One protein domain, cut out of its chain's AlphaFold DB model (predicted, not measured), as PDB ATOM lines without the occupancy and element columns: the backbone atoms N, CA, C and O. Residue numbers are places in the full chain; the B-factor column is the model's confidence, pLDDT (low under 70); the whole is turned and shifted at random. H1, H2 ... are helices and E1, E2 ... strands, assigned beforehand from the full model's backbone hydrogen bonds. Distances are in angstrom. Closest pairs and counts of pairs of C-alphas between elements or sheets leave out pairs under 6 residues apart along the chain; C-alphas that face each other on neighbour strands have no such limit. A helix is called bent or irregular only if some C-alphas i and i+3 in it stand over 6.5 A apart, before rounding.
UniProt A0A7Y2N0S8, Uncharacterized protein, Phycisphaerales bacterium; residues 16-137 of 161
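Overview. This is residues 16 to 137 of the 161 residues of an uncharacterized protein of Phycisphaerales bacterium (UniProt A0A7Y2N0S8). What would one see first? A small, twisted sheet of four strands has one long helix, H1, whose last third lies over one face, while its residues 16 to 46 stick out as a long free arm; short H2 is over the same face, and the other face is bare. How is it built up? The printed part has 122 residues with two named helices and four named strands, in the order H1 H2 E1 E2 E3 E4, mixed in class; the sheet runs E1 E2 E3 E4, antiparallel throughout. How large is it? It is extended, with a radius of gyration of the C-alphas of 24.6 A and spans of 94 by 25 by 24 A, and H1 with its free arm runs along the longest of them.

Along the chain. Where are the strands? E1 is residues 80 to 82, E2 residues 91 to 98 (23.8 A), E3 residues 105 to 112 (22.6 A) and E4 residues 120 to 127 (22.0 A), whose last C-alpha is at (52.125, -1.810, 90.109). Where are the helices? H1, residues 16 to 68, is 78.1 A long and begins with C-alpha 16 at (53.534, -74.622, 109.075). H2 is residues 70 to 76, neither bent nor irregular, but only just: C-alphas 71 and 74 are 6.0 A apart.

Arrangement. How do the strands pair? They form a meander, each strand the antiparallel neighbour of the one before, in three hairpins. Within hydrogen-bond range across the pairs are, for instance, N 81 and O 92 at 3.0 A between E1 and E2, N 95 and O 108 at 2.9 A between E2 and E3, and N 109 and O 123 at 2.9 A between E3 and E4. How do the helices stand to the sheet? In two layers, helices on one face of a sheet, H1 is on it at a height of 5.2 A, over E2, E3 and E4, only just slantwise at 33 degrees to E3 on the local plane; its closest C-alphas to E3 are those of Ala 58 and Ala 109, 5.5 A. H2 is on the same face at a height of 9.6 A, over E2, its closest C-alphas to E2 being those of Pro 70 and Ile 96, 6.7 A. And the helices to each other? H1 and H2 are close but not clearly touching, about perpendicular at 90 degrees, with the C-alphas of Val 65 and Tyr 73 closest at 5.8 A. Every O i to N i+4 pair is within hydrogen-bond range in H1, but 1 of 3 in H2, where 2 of 4 O i to N i+3 pairs are.

Size, cuts and confidence. How far does it reach? The two C-alphas farthest apart, of Ala 16 and Pro 134, are 94.3 A apart; without the free residues 16 to 46 and 132 to 137, the body spans 40 by 22 by 17 A. Is it whole and confident? The printed part has no cut and no long link, and pLDDT is under 70 at residues 131 to 134 and residue 137.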
ATOM      1  N   ALA A  16      53.870 -75.130 110.406       87.56
ATOM      2  CA  ALA A  16      53.534 -74.622 109.075       87.56
ATOM      3  C   ALA A  16      52.278 -73.729 109.070       87.56
ATOM      4  O   ALA A  16      52.222 -72.749 108.335       87.56
ATOM      5  N   LEU A  17      51.274 -74.048 109.895       88.19
ATOM      6  CA  LEU A  17      50.070 -73.221 110.009       88.19
ATOM      7  C   LEU A  17      50.377 -71.876 110.677       88.19
ATOM      8  O   LEU A  17      49.900 -70.845 110.217       88.19
ATOM      9  N   ILE A  18      51.179 -71.890 111.743       93.56
ATOM     10  CA  ILE A  18      51.595 -70.668 112.442       93.56
ATOM     11  C   ILE A  18      52.375 -69.758 111.489       93.56
ATOM     12  O   ILE A  18      52.084 -68.569 111.419       93.56
ATOM     13  N   ASP A  19      53.306 -70.320 110.718       93.12
ATOM     14  CA  ASP A  19      54.084 -69.576 109.726       93.12
ATOM     15  C   ASP A  19      53.190 -68.946 108.646       93.12
ATOM     16  O   ASP A  19      53.298 -67.754 108.364       93.12
ATOM     17  N   ALA A  20      52.215 -69.697 108.123       93.75
ATOM     18  CA  ALA A  20      51.247 -69.173 107.158       93.75
ATOM     19  C   ALA A  20      50.367 -68.051 107.742       93.75
ATOM     20  O   ALA A  20      50.083 -67.070 107.053       93.75
ATOM     21  N   ILE A  21      49.953 -68.165 109.010       96.50
ATOM     22  CA  ILE A  21      49.189 -67.117 109.704       96.50
ATOM     23  C   ILE A  21      50.048 -65.862 109.871       96.50
ATOM     24  O   ILE A  21      49.589 -64.769 109.548       96.50
ATOM     25  N   ILE A  22      51.292 -66.006 110.332       96.50
ATOM     26  CA  ILE A  22      52.214 -64.877 110.507       96.50
ATOM     27  C   ILE A  22      52.487 -64.203 109.159       96.50
ATOM     28  O   ILE A  22      52.373 -62.981 109.063       96.50
ATOM     29  N   GLY A  23      52.766 -64.984 108.113       97.25
ATOM     30  CA  GLY A  23      52.963 -64.476 106.756       97.25
ATOM     31  C   GLY A  23      51.739 -63.725 106.234       97.25
ATOM     32  O   GLY A  23      51.876 -62.630 105.692       97.25
ATOM     33  N   GLY A  24      50.534 -64.254 106.467       97.75
ATOM     34  CA  GLY A  24      49.281 -63.584 106.116       97.75
ATOM     35  C   GLY A  24      49.076 -62.264 106.864       97.75
ATOM     36  O   GLY A  24      48.710 -61.264 106.248       97.75
ATOM     37  N   VAL A  25      49.362 -62.226 108.170       98.19
ATOM     38  CA  VAL A  25      49.268 -60.999 108.982       98.19
ATOM     39  C   VAL A  25      50.279 -59.954 108.510       98.19
ATOM     40  O   VAL A  25      49.911 -58.797 108.308       98.19
ATOM     41  N   MET A  26      51.533 -60.350 108.274       97.81
ATOM     42  CA  MET A  26      52.568 -59.449 107.757       97.81
ATOM     43  C   MET A  26      52.207 -58.899 106.374       97.81
ATOM     44  O   MET A  26      52.356 -57.700 106.136       97.81
ATOM     45  N   LEU A  27      51.680 -59.747 105.487       97.75
ATOM     46  CA  LEU A  27      51.208 -59.337 104.164       97.75
ATOM     47  C   LEU A  27      50.056 -58.338 104.279       97.75
ATOM     48  O   LEU A  27      50.080 -57.303 103.613       97.75
ATOM     49  N   GLY A  28      49.083 -58.613 105.150       97.94
ATOM     50  CA  GLY A  28      47.953 -57.718 105.387       97.94
ATOM     51  C   GLY A  28      48.398 -56.330 105.847       97.94
ATOM     52  O   GLY A  28      47.954 -55.323 105.293       97.94
ATOM     53  N   ILE A  29      49.332 -56.266 106.801       98.06
ATOM     54  CA  ILE A  29      49.901 -54.997 107.278       98.06
ATOM     55  C   ILE A  29      50.644 -54.279 106.142       98.06
ATOM     56  O   ILE A  29      50.418 -53.089 105.921       98.06
ATOM     57  N   GLY A  30      51.485 -54.996 105.391       97.94
ATOM     58  CA  GLY A  30      52.247 -54.425 104.278       97.94
ATOM     59  C   GLY A  30      51.351 -53.813 103.200       97.94
ATOM     60  O   GLY A  30      51.552 -52.664 102.803       97.94
ATOM     61  N   LEU A  31      50.310 -54.535 102.779       97.56
ATOM     62  CA  LEU A  31      49.352 -54.045 101.787       97.56
ATOM     63  C   LEU A  31      48.597 -52.809 102.290       97.56
ATOM     64  O   LEU A  31      48.442 -51.838 101.549       97.56
ATOM     65  N   SER A  32      48.172 -52.815 103.558       97.56
ATOM     66  CA  SER A  32      47.477 -51.674 104.164       97.56
ATOM     67  C   SER A  32      48.325 -50.401 104.141       97.56
ATOM     68  O   SER A  32      47.802 -49.313 103.879       97.56
ATOM     69  N   VAL A  33      49.631 -50.516 104.401       97.81
ATOM     70  CA  VAL A  33      50.553 -49.373 104.354       97.81
ATOM     71  C   VAL A  33      50.680 -48.847 102.927       97.81
ATOM     72  O   VAL A  33      50.549 -47.640 102.720       97.81
ATOM     73  N   ILE A  34      50.871 -49.734 101.945       97.38
ATOM     74  CA  ILE A  34      51.018 -49.352 100.532       97.38
ATOM     75  C   ILE A  34      49.782 -48.586 100.054       97.38
ATOM     76  O   ILE A  34      49.917 -47.469  99.561       97.38
ATOM     77  N   LEU A  35      48.582 -49.128 100.276       96.38
ATOM     78  CA  LEU A  35      47.334 -48.477  99.864       96.38
ATOM     79  C   LEU A  35      47.161 -47.096 100.510       96.38
ATOM     80  O   LEU A  35      46.752 -46.144  99.847       96.38
ATOM     81  N   THR A  36      47.531 -46.964 101.785       96.31
ATOM     82  CA  THR A  36      47.471 -45.679 102.498       96.31
ATOM     83  C   THR A  36      48.427 -44.652 101.891       96.31
ATOM     84  O   THR A  36      48.054 -43.492 101.702       96.31
ATOM     85  N   VAL A  37      49.662 -45.053 101.580       95.44
ATOM     86  CA  VAL A  37      50.658 -44.163 100.968       95.44
ATOM     87  C   VAL A  37      50.219 -43.756  99.562       95.44
ATOM     88  O   VAL A  37      50.255 -42.568  99.245       95.44
ATOM     89  N   SER A  38      49.733 -44.702  98.757       95.62
ATOM     90  CA  SER A  38      49.220 -44.430  97.410       95.62
ATOM     91  C   SER A  38      48.037 -43.461  97.429       95.62
ATOM     92  O   SER A  38      48.048 -42.480  96.688       95.62
ATOM     93  N   GLY A  39      47.061 -43.667  98.320       94.00
ATOM     94  CA  GLY A  39      45.910 -42.768  98.453       94.00
ATOM     95  C   GLY A  39      46.311 -41.347  98.858       94.00
ATOM     96  O   GLY A  39      45.848 -40.374  98.267       94.00
ATOM     97  N   ARG A  40      47.243 -41.212  99.812       94.06
ATOM     98  CA  ARG A  40      47.787 -39.899 100.204       94.06
ATOM     99  C   ARG A  40      48.566 -39.232  99.073       94.06
ATOM    100  O   ARG A  40      48.516 -38.013  98.954       94.06
ATOM    101  N   SER A  41      49.292 -40.009  98.270       94.12
ATOM    102  CA  SER A  41      50.041 -39.489  97.123       94.12
ATOM    103  C   SER A  41      49.108 -38.905  96.070       94.12
ATOM    104  O   SER A  41      49.356 -37.802  95.596       94.12
ATOM    105  N   LEU A  42      48.020 -39.611  95.749       94.62
ATOM    106  CA  LEU A  42      47.047 -39.141  94.766       94.62
ATOM    107  C   LEU A  42      46.339 -37.869  95.241       94.62
ATOM    108  O   LEU A  42      46.268 -36.897  94.500       94.62
ATOM    109  N   ALA A  43      45.903 -37.834  96.504       90.88
ATOM    110  CA  ALA A  43      45.277 -36.642  97.077       90.88
ATOM    111  C   ALA A  43      46.203 -35.411  97.023       90.88
ATOM    112  O   ALA A  43      45.758 -34.317  96.690       90.88
ATOM    113  N   ARG A  44      47.503 -35.593  97.298       91.25
ATOM    114  CA  ARG A  44      48.503 -34.518  97.180       91.25
ATOM    115  C   ARG A  44      48.741 -34.078  95.740       91.25
ATOM    116  O   ARG A  44      49.026 -32.909  95.522       91.25
ATOM    117  N   GLN A  45      48.658 -34.994  94.778       94.69
ATOM    118  CA  GLN A  45      48.802 -34.647  93.370       94.69
ATOM    119  C   GLN A  45      47.647 -33.755  92.911       94.69
ATOM    120  O   GLN A  45      47.902 -32.695  92.353       94.69
ATOM    121  N   THR A  46      46.403 -34.138  93.210       93.19
ATOM    122  CA  THR A  46      45.230 -33.319  92.874       93.19
ATOM    123  C   THR A  46      45.289 -31.945  93.543       93.19
ATOM    124  O   THR A  46      45.003 -30.942  92.900       93.19
ATOM    125  N   ASP A  47      45.712 -31.868  94.809       92.75
ATOM    126  CA  ASP A  47      45.929 -30.580  95.485       92.75
ATOM    127  C   ASP A  47      47.023 -29.743  94.797       92.75
ATOM    128  O   ASP A  47      46.856 -28.545  94.574       92.75
ATOM    129  N   GLY A  48      48.125 -30.376  94.392       94.62
ATOM    130  CA  GLY A  48      49.197 -29.724  93.642       94.62
ATOM    131  C   GLY A  48      48.729 -29.162  92.300       94.62
ATOM    132  O   GLY A  48      49.046 -28.019  91.978       94.62
ATOM    133  N   GLU A  49      47.938 -29.925  91.545       96.31
ATOM    134  CA  GLU A  49      47.332 -29.472  90.287       96.31
ATOM    135  C   GLU A  49      46.451 -28.239  90.518       96.31
ATOM    136  O   GLU A  49      46.606 -27.230  89.826       96.31
ATOM    137  N   LYS A  50      45.606 -28.263  91.556       96.75
ATOM    138  CA  LYS A  50      44.747 -27.122  91.896       96.75
ATOM    139  C   LYS A  50      45.536 -25.876  92.279       96.75
ATOM    140  O   LYS A  50      45.182 -24.787  91.829       96.75
ATOM    141  N   ARG A  51      46.613 -26.033  93.055       97.00
ATOM    142  CA  ARG A  51      47.517 -24.933  93.430       97.00
ATOM    143  C   ARG A  51      48.191 -24.310  92.214       97.00
ATOM    144  O   ARG A  51      48.244 -23.091  92.128       97.00
ATOM    145  N   VAL A  52      48.677 -25.124  91.275       97.81
ATOM    146  CA  VAL A  52      49.318 -24.627  90.045       97.81
ATOM    147  C   VAL A  52      48.333 -23.812  89.210       97.81
ATOM    148  O   VAL A  52      48.675 -22.716  88.770       97.81
ATOM    149  N   VAL A  53      47.103 -24.305  89.040       98.19
ATOM    150  CA  VAL A  53      46.051 -23.564  88.328       98.19
ATOM    151  C   VAL A  53      45.707 -22.266  89.059       98.19
ATOM    152  O   VAL A  53      45.658 -21.216  88.428       98.19
ATOM    153  N   ALA A  54      45.533 -22.300  90.383       98.31
ATOM    154  CA  ALA A  54      45.250 -21.103  91.174       98.31
ATOM    155  C   ALA A  54      46.368 -20.051  91.078       98.31
ATOM    156  O   ALA A  54      46.074 -18.864  90.973       98.31
ATOM    157  N   SER A  55      47.639 -20.471  91.074       98.19
ATOM    158  CA  SER A  55      48.779 -19.573  90.850       98.19
ATOM    159  C   SER A  55      48.749 -18.942  89.464       98.19
ATOM    160  O   SER A  55      48.907 -17.733  89.350       98.19
ATOM    161  N   TRP A  56      48.485 -19.734  88.425       98.25
ATOM    162  CA  TRP A  56      48.357 -19.209  87.067       98.25
ATOM    163  C   TRP A  56      47.205 -18.199  86.942       98.25
ATOM    164  O   TRP A  56      47.376 -17.137  86.351       98.25
ATOM    165  N   LEU A  57      46.056 -18.485  87.559       98.50
ATOM    166  CA  LEU A  57      44.913 -17.569  87.595       98.50
ATOM    167  C   LEU A  57      45.220 -16.279  88.372       98.50
ATOM    168  O   LEU A  57      44.783 -15.203  87.967       98.50
ATOM    169  N   ALA A  58      45.974 -16.365  89.472       98.38
ATOM    170  CA  ALA A  58      46.405 -15.189  90.226       98.38
ATOM    171  C   ALA A  58      47.343 -14.298  89.391       98.38
ATOM    172  O   ALA A  58      47.169 -13.078  89.368       98.38
ATOM    173  N   ASP A  59      48.280 -14.900  88.657       97.81
ATOM    174  CA  ASP A  59      49.174 -14.173  87.752       97.81
ATOM    175  C   ASP A  59      48.399 -13.500  86.608       97.81
ATOM    176  O   ASP A  59      48.693 -12.355  86.257       97.81
ATOM    177  N   GLU A  60      47.370 -14.156  86.066       97.31
ATOM    178  CA  GLU A  60      46.502 -13.571  85.037       97.31
ATOM    179  C   GLU A  60      45.734 -12.346  85.562       97.31
ATOM    180  O   GLU A  60      45.672 -11.318  84.885       97.31
ATOM    181  N   LEU A  61      45.212 -12.397  86.796       97.94
ATOM    182  CA  LEU A  61      44.585 -11.233  87.439       97.94
ATOM    183  C   LEU A  61      45.567 -10.063  87.551       97.94
ATOM    184  O   LEU A  61      45.238  -8.940  87.165       97.94
ATOM    185  N   LEU A  62      46.787 -10.320  88.031       97.31
ATOM    186  CA  LEU A  62      47.823  -9.290  88.143       97.31
ATOM    187  C   LEU A  62      48.231  -8.734  86.773       97.31
ATOM    188  O   LEU A  62      48.449  -7.529  86.644       97.31
ATOM    189  N   SER A  63      48.295  -9.588  85.751       96.25
ATOM    190  CA  SER A  63      48.570  -9.197  84.366       96.25
ATOM    191  C   SER A  63      47.489  -8.260  83.821       96.25
ATOM    192  O   SER A  63      47.810  -7.201  83.278       96.25
ATOM    193  N   MET A  64      46.208  -8.571  84.039       95.12
ATOM    194  CA  MET A  64      45.107  -7.689  83.635       95.12
ATOM    195  C   MET A  64      45.177  -6.329  84.334       95.12
ATOM    196  O   MET A  64      45.084  -5.293  83.671       95.12
ATOM    197  N   VAL A  65      45.413  -6.315  85.652       95.50
ATOM    198  CA  VAL A  65      45.570  -5.067  86.416       95.50
ATOM    199  C   VAL A  65      46.767  -4.257  85.910       95.50
ATOM    200  O   VAL A  65      46.689  -3.033  85.818       95.50
ATOM    201  N   LEU A  66      47.870  -4.917  85.551       93.69
ATOM    202  CA  LEU A  66      49.054  -4.267  84.992       93.69
ATOM    203  C   LEU A  66      48.779  -3.641  83.617       93.69
ATOM    204  O   LEU A  66      49.236  -2.528  83.354       93.69
ATOM    205  N   VAL A  67      48.055  -4.345  82.742       90.81
ATOM    206  CA  VAL A  67      47.767  -3.900  81.369       90.81
ATOM    207  C   VAL A  67      46.754  -2.756  81.342       90.81
ATOM    208  O   VAL A  67      46.966  -1.779  80.621       90.81
ATOM    209  N   GLU A  68      45.665  -2.863  82.103       91.25
ATOM    210  CA  GLU A  68      44.618  -1.832  82.159       91.25
ATOM    211  C   GLU A  68      45.010  -0.656  83.068       91.25
ATOM    212  O   GLU A  68      44.646   0.497  82.824       91.25
ATOM    213  N   GLY A  69      45.802  -0.945  84.098       91.94
ATOM    214  CA  GLY A  69      46.176  -0.024  85.158       91.94
ATOM    215  C   GLY A  69      45.258  -0.153  86.386       91.94
ATOM    216  O   GLY A  69      44.039  -0.282  86.242       91.94
ATOM    217  N   PRO A  70      45.809  -0.052  87.611       92.12
ATOM    218  CA  PRO A  70      45.081  -0.322  88.857       92.12
ATOM    219  C   PRO A  70      43.863   0.589  89.084       92.12
ATOM    220  O   PRO A  70      42.828   0.139  89.572       92.12
ATOM    221  N   ASP A  71      43.948   1.856  88.670       88.94
ATOM    222  CA  ASP A  71      42.839   2.809  88.802       88.94
ATOM    223  C   ASP A  71      41.656   2.504  87.878       88.94
ATOM    224  O   ASP A  71      40.511   2.775  88.241       88.94
ATOM    225  N   GLN A  72      41.924   2.003  86.670       90.00
ATOM    226  CA  GLN A  72      40.877   1.717  85.690       90.00
ATOM    227  C   GLN A  72      40.281   0.335  85.904       90.00
ATOM    228  O   GLN A  72      39.060   0.195  85.873       90.00
ATOM    229  N   TYR A  73      41.119  -0.645  86.247       92.94
ATOM    230  CA  TYR A  73      40.679  -2.013  86.481       92.94
ATOM    231  C   TYR A  73      39.517  -2.093  87.481       92.94
ATOM    232  O   TYR A  73      38.498  -2.712  87.186       92.94
ATOM    233  N   SER A  74      39.628  -1.400  88.622       89.75
ATOM    234  CA  SER A  74      38.592  -1.375  89.672       89.75
ATOM    235  C   SER A  74      37.283  -0.683  89.263       89.75
ATOM    236  O   SER A  74      36.265  -0.848  89.931       89.75
ATOM    237  N   ARG A  75      37.295   0.111  88.186       91.38
ATOM    238  CA  ARG A  75      36.110   0.815  87.669       91.38
ATOM    239  C   ARG A  75      35.397   0.023  86.587       91.38
ATOM    240  O   ARG A  75      34.175   0.119  86.485       91.38
ATOM    241  N   THR A  76      36.153  -0.700  85.766       92.81
ATOM    242  CA  THR A  76      35.621  -1.426  84.609       92.81
ATOM    243  C   THR A  76      35.285  -2.878  84.943       92.81
ATOM    244  O   THR A  76      34.368  -3.442  84.346       92.81
ATOM    245  N   ASN A  77      35.992  -3.480  85.902       94.06
ATOM    246  CA  ASN A  77      35.890  -4.901  86.221       94.06
ATOM    247  C   ASN A  77      35.396  -5.132  87.651       94.06
ATOM    248  O   ASN A  77      35.574  -4.307  88.545       94.06
ATOM    249  N   ASN A  78      34.818  -6.311  87.879       95.25
ATOM    250  CA  ASN A  78      34.541  -6.782  89.231       95.25
ATOM    251  C   ASN A  78      35.855  -7.194  89.896       95.25
ATOM    252  O   ASN A  78      36.571  -8.034  89.353       95.25
ATOM    253  N   THR A  79      36.132  -6.668  91.088       96.44
ATOM    254  CA  THR A  79      37.314  -7.040  91.876       96.44
ATOM    255  C   THR A  79      37.146  -8.355  92.625       96.44
ATOM    256  O   THR A  79      38.131  -8.906  93.085       96.44
ATOM    257  N   SER A  80      35.937  -8.906  92.715       97.50
ATOM    258  CA  SER A  80      35.700 -10.216  93.319       97.50
ATOM    259  C   SER A  80      34.621 -11.001  92.586       97.50
ATOM    260  O   SER A  80      33.750 -10.432  91.917       97.50
ATOM    261  N   GLY A  81      34.679 -12.326  92.702       97.06
ATOM    262  CA  GLY A  81      33.706 -13.206  92.073       97.06
ATOM    263  C   GLY A  81      34.205 -14.631  91.886       97.06
ATOM    264  O   GLY A  81      35.004 -15.147  92.662       97.06
ATOM    265  N   ARG A  82      33.689 -15.280  90.843       97.25
ATOM    266  CA  ARG A  82      34.174 -16.567  90.339       97.25
ATOM    267  C   ARG A  82      34.626 -16.404  88.902       97.25
ATOM    268  O   ARG A  82      34.073 -15.576  88.177       97.25
ATOM    269  N   PHE A  83      35.602 -17.205  88.500       96.81
ATOM    270  CA  PHE A  83      35.996 -17.264  87.100       96.81
ATOM    271  C   PHE A  83      34.887 -17.892  86.243       96.81
ATOM    272  O   PHE A  83      33.982 -18.568  86.737       96.81
ATOM    273  N   GLY A  84      34.944 -17.638  84.937       95.56
ATOM    274  CA  GLY A  84      34.097 -18.326  83.966       95.56
ATOM    275  C   GLY A  84      34.595 -19.743  83.682       95.56
ATOM    276  O   GLY A  84      35.715 -20.110  84.037       95.56
ATOM    277  N   ALA A  85      33.773 -20.529  82.986       94.44
ATOM    278  CA  ALA A  85      34.178 -21.846  82.502       94.44
ATOM    279  C   ALA A  85      35.485 -21.745  81.681       94.44
ATOM    280  O   ALA A  85      35.613 -20.822  80.868       94.44
ATOM    281  N   PRO A  86      36.445 -22.674  81.852       95.00
ATOM    282  CA  PRO A  86      36.360 -23.929  82.616       95.00
ATOM    283  C   PRO A  86      36.791 -23.834  84.095       95.00
ATOM    284  O   PRO A  86      37.008 -24.865  84.725       95.00
ATOM    285  N   PHE A  87      36.964 -22.630  84.647       97.44
ATOM    286  CA  PHE A  87      37.533 -22.396  85.981       97.44
ATOM    287  C   PHE A  87      36.488 -21.952  87.014       97.44
ATOM    288  O   PHE A  87      36.826 -21.312  88.004       97.44
ATOM    289  N   ASP A  88      35.216 -22.283  86.816       96.62
ATOM    290  CA  ASP A  88      34.102 -21.847  87.668       96.62
ATOM    291  C   ASP A  88      34.170 -22.370  89.116       96.62
ATOM    292  O   ASP A  88      33.521 -21.816  90.009       96.62
ATOM    293  N   GLU A  89      35.005 -23.382  89.377       95.56
ATOM    294  CA  GLU A  89      35.337 -23.835  90.735       95.56
ATOM    295  C   GLU A  89      36.225 -22.842  91.512       95.56
ATOM    296  O   GLU A  89      36.275 -22.900  92.743       95.56
ATOM    297  N   TYR A  90      36.897 -21.917  90.820       98.19
ATOM    298  CA  TYR A  90      37.798 -20.934  91.413       98.19
ATOM    299  C   TYR A  90      37.066 -19.608  91.675       98.19
ATOM    300  O   TYR A  90      36.448 -19.003  90.794       98.19
ATOM    301  N   GLY A  91      37.152 -19.141  92.915       98.12
ATOM    302  CA  GLY A  91      36.814 -17.785  93.331       98.12
ATOM    303  C   GLY A  91      38.030 -16.868  93.258       98.12
ATOM    304  O   GLY A  91      39.162 -17.338  93.398       98.12
ATOM    305  N   TYR A  92      37.793 -15.574  93.069       98.38
ATOM    306  CA  TYR A  92      38.834 -14.559  93.104       98.38
ATOM    307  C   TYR A  92      38.428 -13.322  93.898       98.38
ATOM    308  O   TYR A  92      37.244 -12.994  94.005       98.38
ATOM    309  N   ASP A  93      39.443 -12.632  94.406       98.25
ATOM    310  CA  ASP A  93      39.359 -11.316  95.027       98.25
ATOM    311  C   ASP A  93      40.644 -10.532  94.712       98.25
ATOM    312  O   ASP A  93      41.745 -11.087  94.757       98.25
ATOM    313  N   VAL A  94      40.504  -9.268  94.327       98.19
ATOM    314  CA  VAL A  94      41.588  -8.369  93.932       98.19
ATOM    315  C   VAL A  94      41.500  -7.117  94.789       98.19
ATOM    316  O   VAL A  94      40.608  -6.288  94.602       98.19
ATOM    317  N   ASP A  95      42.455  -6.965  95.697       97.88
ATOM    318  CA  ASP A  95      42.585  -5.774  96.532       97.88
ATOM    319  C   ASP A  95      43.605  -4.812  95.913       97.88
ATOM    320  O   ASP A  95      44.690  -5.231  95.498       97.88
ATOM    321  N   ILE A  96      43.249  -3.532  95.804       96.31
ATOM    322  CA  ILE A  96      44.046  -2.499  95.131       96.31
ATOM    323  C   ILE A  96      44.169  -1.290  96.056       96.31
ATOM    324  O   ILE A  96      43.260  -0.467  96.170       96.31
ATOM    325  N   ASP A  97      45.353  -1.139  96.638       95.06
ATOM    326  CA  ASP A  97      45.680  -0.091  97.596       95.06
ATOM    327  C   ASP A  97      46.620   0.955  96.991       95.06
ATOM    328  O   ASP A  97      47.720   0.649  96.521       95.06
ATOM    329  N   SER A  98      46.243   2.232  97.084       90.88
ATOM    330  CA  SER A  98      47.148   3.341  96.767       90.88
ATOM    331  C   SER A  98      48.046   3.657  97.966       90.88
ATOM    332  O   SER A  98      47.571   4.096  99.014       90.88
ATOM    333  N   LEU A  99      49.366   3.511  97.808       88.44
ATOM    334  CA  LEU A  99      50.350   3.816  98.860       88.44
ATOM    335  C   LEU A  99      50.674   5.318  98.987       88.44
ATOM    336  O   LEU A  99      51.571   5.709  99.737       88.44
ATOM    337  N   GLY A 100      49.958   6.173  98.254       83.44
ATOM    338  CA  GLY A 100      50.139   7.621  98.256       83.44
ATOM    339  C   GLY A 100      50.564   8.186  96.901       83.44
ATOM    340  O   GLY A 100      50.718   7.489  95.901       83.44
ATOM    341  N   ARG A 101      50.733   9.511  96.851       82.00
ATOM    342  CA  ARG A 101      50.966  10.239  95.597       82.00
ATOM    343  C   ARG A 101      52.322   9.866  94.985       82.00
ATOM    344  O   ARG A 101      53.358  10.135  95.583       82.00
ATOM    345  N   GLY A 102      52.301   9.314  93.772       80.31
ATOM    346  CA  GLY A 102      53.506   8.908  93.039       80.31
ATOM    347  C   GLY A 102      54.129   7.592  93.518       80.31
ATOM    348  O   GLY A 102      55.163   7.196  92.989       80.31
ATOM    349  N   ALA A 103      53.512   6.920  94.494       88.88
ATOM    350  CA  ALA A 103      53.883   5.572  94.899       88.88
ATOM    351  C   ALA A 103      53.187   4.533  93.996       88.88
ATOM    352  O   ALA A 103      52.127   4.828  93.434       88.88
ATOM    353  N   PRO A 104      53.758   3.326  93.839       92.31
ATOM    354  CA  PRO A 104      53.050   2.231  93.194       92.31
ATOM    355  C   PRO A 104      51.826   1.820  94.018       92.31
ATOM    356  O   PRO A 104      51.777   2.012  95.236       92.31
ATOM    357  N   TYR A 105      50.855   1.223  93.341       94.75
ATOM    358  CA  TYR A 105      49.731   0.554  93.974       94.75
ATOM    359  C   TYR A 105      50.197  -0.795  94.494       94.75
ATOM    360  O   TYR A 105      50.943  -1.494  93.805       94.75
ATOM    361  N   ARG A 106      49.745  -1.171  95.686       96.94
ATOM    362  CA  ARG A 106      49.804  -2.560  96.128       96.94
ATOM    363  C   ARG A 106      48.580  -3.269  95.574       96.94
ATOM    364  O   ARG A 106      47.463  -2.831  95.817       96.94
ATOM    365  N   VAL A 107      48.807  -4.348  94.841       97.75
ATOM    366  CA  VAL A 107      47.749  -5.176  94.270       97.75
ATOM    367  C   VAL A 107      47.897  -6.581  94.827       97.75
ATOM    368  O   VAL A 107      48.944  -7.202  94.644       97.75
ATOM    369  N   MET A 108      46.869  -7.066  95.515       98.38
ATOM    370  CA  MET A 108      46.802  -8.423  96.051       98.38
ATOM    371  C   MET A 108      45.768  -9.217  95.262       98.38
ATOM    372  O   MET A 108      44.577  -8.933  95.345       98.38
ATOM    373  N   ALA A 109      46.215 -10.232  94.528       98.44
ATOM    374  CA  ALA A 109      45.331 -11.203  93.897       98.44
ATOM    375  C   ALA A 109      45.179 -12.420  94.814       98.44
ATOM    376  O   ALA A 109      46.164 -13.076  95.160       98.44
ATOM    377  N   THR A 110      43.942 -12.731  95.190       98.62
ATOM    378  CA  THR A 110      43.573 -13.905  95.981       98.62
ATOM    379  C   THR A 110      42.733 -14.846  95.126       98.62
ATOM    380  O   THR A 110      41.741 -14.424  94.538       98.62
ATOM    381  N   VAL A 111      43.103 -16.127  95.077       98.50
ATOM    382  CA  VAL A 111      42.357 -17.183  94.375       98.50
ATOM    383  C   VAL A 111      42.069 -18.334  95.334       98.50
ATOM    384  O   VAL A 111      42.980 -18.838  95.990       98.50
ATOM    385  N   THR A 112      40.812 -18.774  95.401       98.25
ATOM    386  CA  THR A 112      40.334 -19.852  96.292       98.25
ATOM    387  C   THR A 112      39.594 -20.922  95.498       98.25
ATOM    388  O   THR A 112      38.824 -20.566  94.612       98.25
ATOM    389  N   TRP A 113      39.742 -22.209  95.825       96.56
ATOM    390  CA  TRP A 113      39.044 -23.307  95.113       96.56
ATOM    391  C   TRP A 113      38.254 -24.255  96.023       96.56
ATOM    392  O   TRP A 113      37.706 -25.262  95.567       96.56
ATOM    393  N   SER A 114      38.209 -23.975  97.323       94.19
ATOM    394  CA  SER A 114      37.337 -24.663  98.269       94.19
ATOM    395  C   SER A 114      37.030 -23.757  99.464       94.19
ATOM    396  O   SER A 114      37.601 -22.678  99.608       94.19
ATOM    397  N   GLU A 115      36.123 -24.192 100.337       91.31
ATOM    398  CA  GLU A 115      35.841 -23.499 101.601       91.31
ATOM    399  C   GLU A 115      36.936 -23.729 102.656       91.31
ATOM    400  O   GLU A 115      36.881 -23.177 103.758       91.31
ATOM    401  N   HIS A 116      37.927 -24.577 102.362       92.56
ATOM    402  CA  HIS A 116      38.979 -24.883 103.309       92.56
ATOM    403  C   HIS A 116      39.985 -23.723 103.377       92.56
ATOM    404  O   HIS A 116      40.512 -23.321 102.344       92.56
ATOM    405  N   PRO A 117      40.336 -23.203 104.570       91.12
ATOM    406  CA  PRO A 117      41.195 -22.017 104.677       91.12
ATOM    407  C   PRO A 117      42.598 -22.162 104.069       91.12
ATOM    408  O   PRO A 117      43.270 -21.163 103.841       91.12
ATOM    409  N   ALA A 118      43.067 -23.394 103.861       91.62
ATOM    410  CA  ALA A 118      44.368 -23.681 103.260       91.62
ATOM    411  C   ALA A 118      44.340 -23.711 101.720       91.62
ATOM    412  O   ALA A 118      45.407 -23.758 101.098       91.62
ATOM    413  N   ASP A 119      43.149 -23.684 101.121       96.19
ATOM    414  CA  ASP A 119      42.919 -23.832  99.684       96.19
ATOM    415  C   ASP A 119      42.830 -22.453  99.024       96.19
ATOM    416  O   ASP A 119      41.822 -22.059  98.428       96.19
ATOM    417  N   VAL A 120      43.912 -21.698  99.205       97.50
ATOM    418  CA  VAL A 120      44.055 -20.313  98.769       97.50
ATOM    419  C   VAL A 120      45.462 -20.055  98.233       97.50
ATOM    420  O   VAL A 120      46.454 -20.563  98.764       97.50
ATOM    421  N   ILE A 121      45.548 -19.238  97.187       98.25
ATOM    422  CA  ILE A 121      46.774 -18.590  96.719       98.25
ATOM    423  C   ILE A 121      46.587 -17.083  96.851       98.25
ATOM    424  O   ILE A 121      45.553 -16.552  96.457       98.25
ATOM    425  N   GLN A 122      47.591 -16.408  97.404       98.00
ATOM    426  CA  GLN A 122      47.638 -14.953  97.510       98.00
ATOM    427  C   GLN A 122      48.968 -14.466  96.951       98.00
ATOM    428  O   GLN A 122      50.025 -14.942  97.376       98.00
ATOM    429  N   VAL A 123      48.911 -13.547  95.994       97.88
ATOM    430  CA  VAL A 123      50.093 -12.966  95.356       97.88
ATOM    431  C   VAL A 123      49.985 -11.450  95.424       97.88
ATOM    432  O   VAL A 123      49.025 -10.862  94.932       97.88
ATOM    433  N   GLU A 124      50.993 -10.825  96.030       97.62
ATOM    434  CA  GLU A 124      51.128  -9.372  96.088       97.62
ATOM    435  C   GLU A 124      52.087  -8.891  95.000       97.62
ATOM    436  O   GLU A 124      53.177  -9.442  94.828       97.62
ATOM    437  N   SER A 125      51.713  -7.812  94.319       96.88
ATOM    438  CA  SER A 125      52.590  -7.089  93.404       96.88
ATOM    439  C   SER A 125      52.476  -5.580  93.600       96.88
ATOM    440  O   SER A 125      51.438  -5.056  94.008       96.88
ATOM    441  N   LEU A 126      53.562  -4.867  93.296       96.75
ATOM    442  CA  LEU A 126      53.591  -3.408  93.269       96.75
ATOM    443  C   LEU A 126      53.509  -2.925  91.821       96.75
ATOM    444  O   LEU A 126      54.446  -3.115  91.045       96.75
ATOM    445  N   ILE A 127      52.405  -2.267  91.472       93.81
ATOM    446  CA  ILE A 127      52.125  -1.810  90.109       93.81
ATOM    447  C   ILE A 127      52.176  -0.284  90.066       93.81
ATOM    448  O   ILE A 127      51.381   0.414  90.694       93.81
ATOM    449  N   ALA A 128      53.141   0.255  89.324       89.06
ATOM    450  CA  ALA A 128      53.246   1.691  89.102       89.06
ATOM    451  C   ALA A 128      52.186   2.169  88.101       89.06
ATOM    452  O   ALA A 128      51.883   1.483  87.127       89.06
ATOM    453  N   LEU A 129      51.666   3.382  88.302       78.94
ATOM    454  CA  LEU A 129      50.834   4.020  87.288       78.94
ATOM    455  C   LEU A 129      51.656   4.289  86.032       78.94
ATOM    456  O   LEU A 129      52.741   4.877  86.094       78.94
ATOM    457  N   ARG A 130      51.095   3.933  84.877       70.31
ATOM    458  CA  ARG A 130      51.631   4.387  83.601       70.31
ATOM    459  C   ARG A 130      51.360   5.882  83.464       70.31
ATOM    460  O   ARG A 130      50.243   6.307  83.187       70.31
ATOM    461  N   VAL A 131      52.397   6.688  83.651       67.00
ATOM    462  CA  VAL A 131      52.350   8.117  83.336       67.00
ATOM    463  C   VAL A 131      52.657   8.259  81.850       67.00
ATOM    464  O   VAL A 131      53.808   8.112  81.449       67.00
ATOM    465  N   VAL A 132      51.634   8.515  81.030       63.66
ATOM    466  CA  VAL A 132      51.839   8.888  79.623       63.66
ATOM    467  C   VAL A 132      52.544  10.239  79.616       63.66
ATOM    468  O   VAL A 132      51.977  11.246  80.045       63.66
ATOM    469  N   ARG A 133      53.807  10.250  79.189       64.06
ATOM    470  CA  ARG A 133      54.595  11.473  79.042       64.06
ATOM    471  C   ARG A 133      54.675  11.847  77.560       64.06
ATOM    472  O   ARG A 133      54.637  10.946  76.727       64.06
ATOM    473  N   PRO A 134      54.790  13.139  77.211       67.50
ATOM    474  CA  PRO A 134      54.904  13.569  75.815       67.50
ATOM    475  C   PRO A 134      56.028  12.868  75.034       67.50
ATOM    476  O   PRO A 134      55.906  12.671  73.829       67.50
ATOM    477  N   GLU A 135      57.106  12.482  75.716       75.06
ATOM    478  CA  GLU A 135      58.254  11.757  75.165       75.06
ATOM    479  C   GLU A 135      58.055  10.237  75.005       75.06
ATOM    480  O   GLU A 135      58.914   9.583  74.417       75.06
ATOM    481  N   ASP A 136      56.953   9.677  75.510       70.00
ATOM    482  CA  ASP A 136      56.623   8.246  75.439       70.00
ATOM    483  C   ASP A 136      55.142   8.060  75.040       70.00
ATOM    484  O   ASP A 136      54.303   7.678  75.870       70.00
ATOM    485  N   PRO A 137      54.783   8.434  73.792       69.50
ATOM    486  CA  PRO A 137      53.425   8.273  73.291       69.50
ATOM    487  C   PRO A 137      53.053   6.791  73.217       69.50
ATOM    488  O   PRO A 137      53.909   5.914  73.103       69.50
TER     489      PRO A 137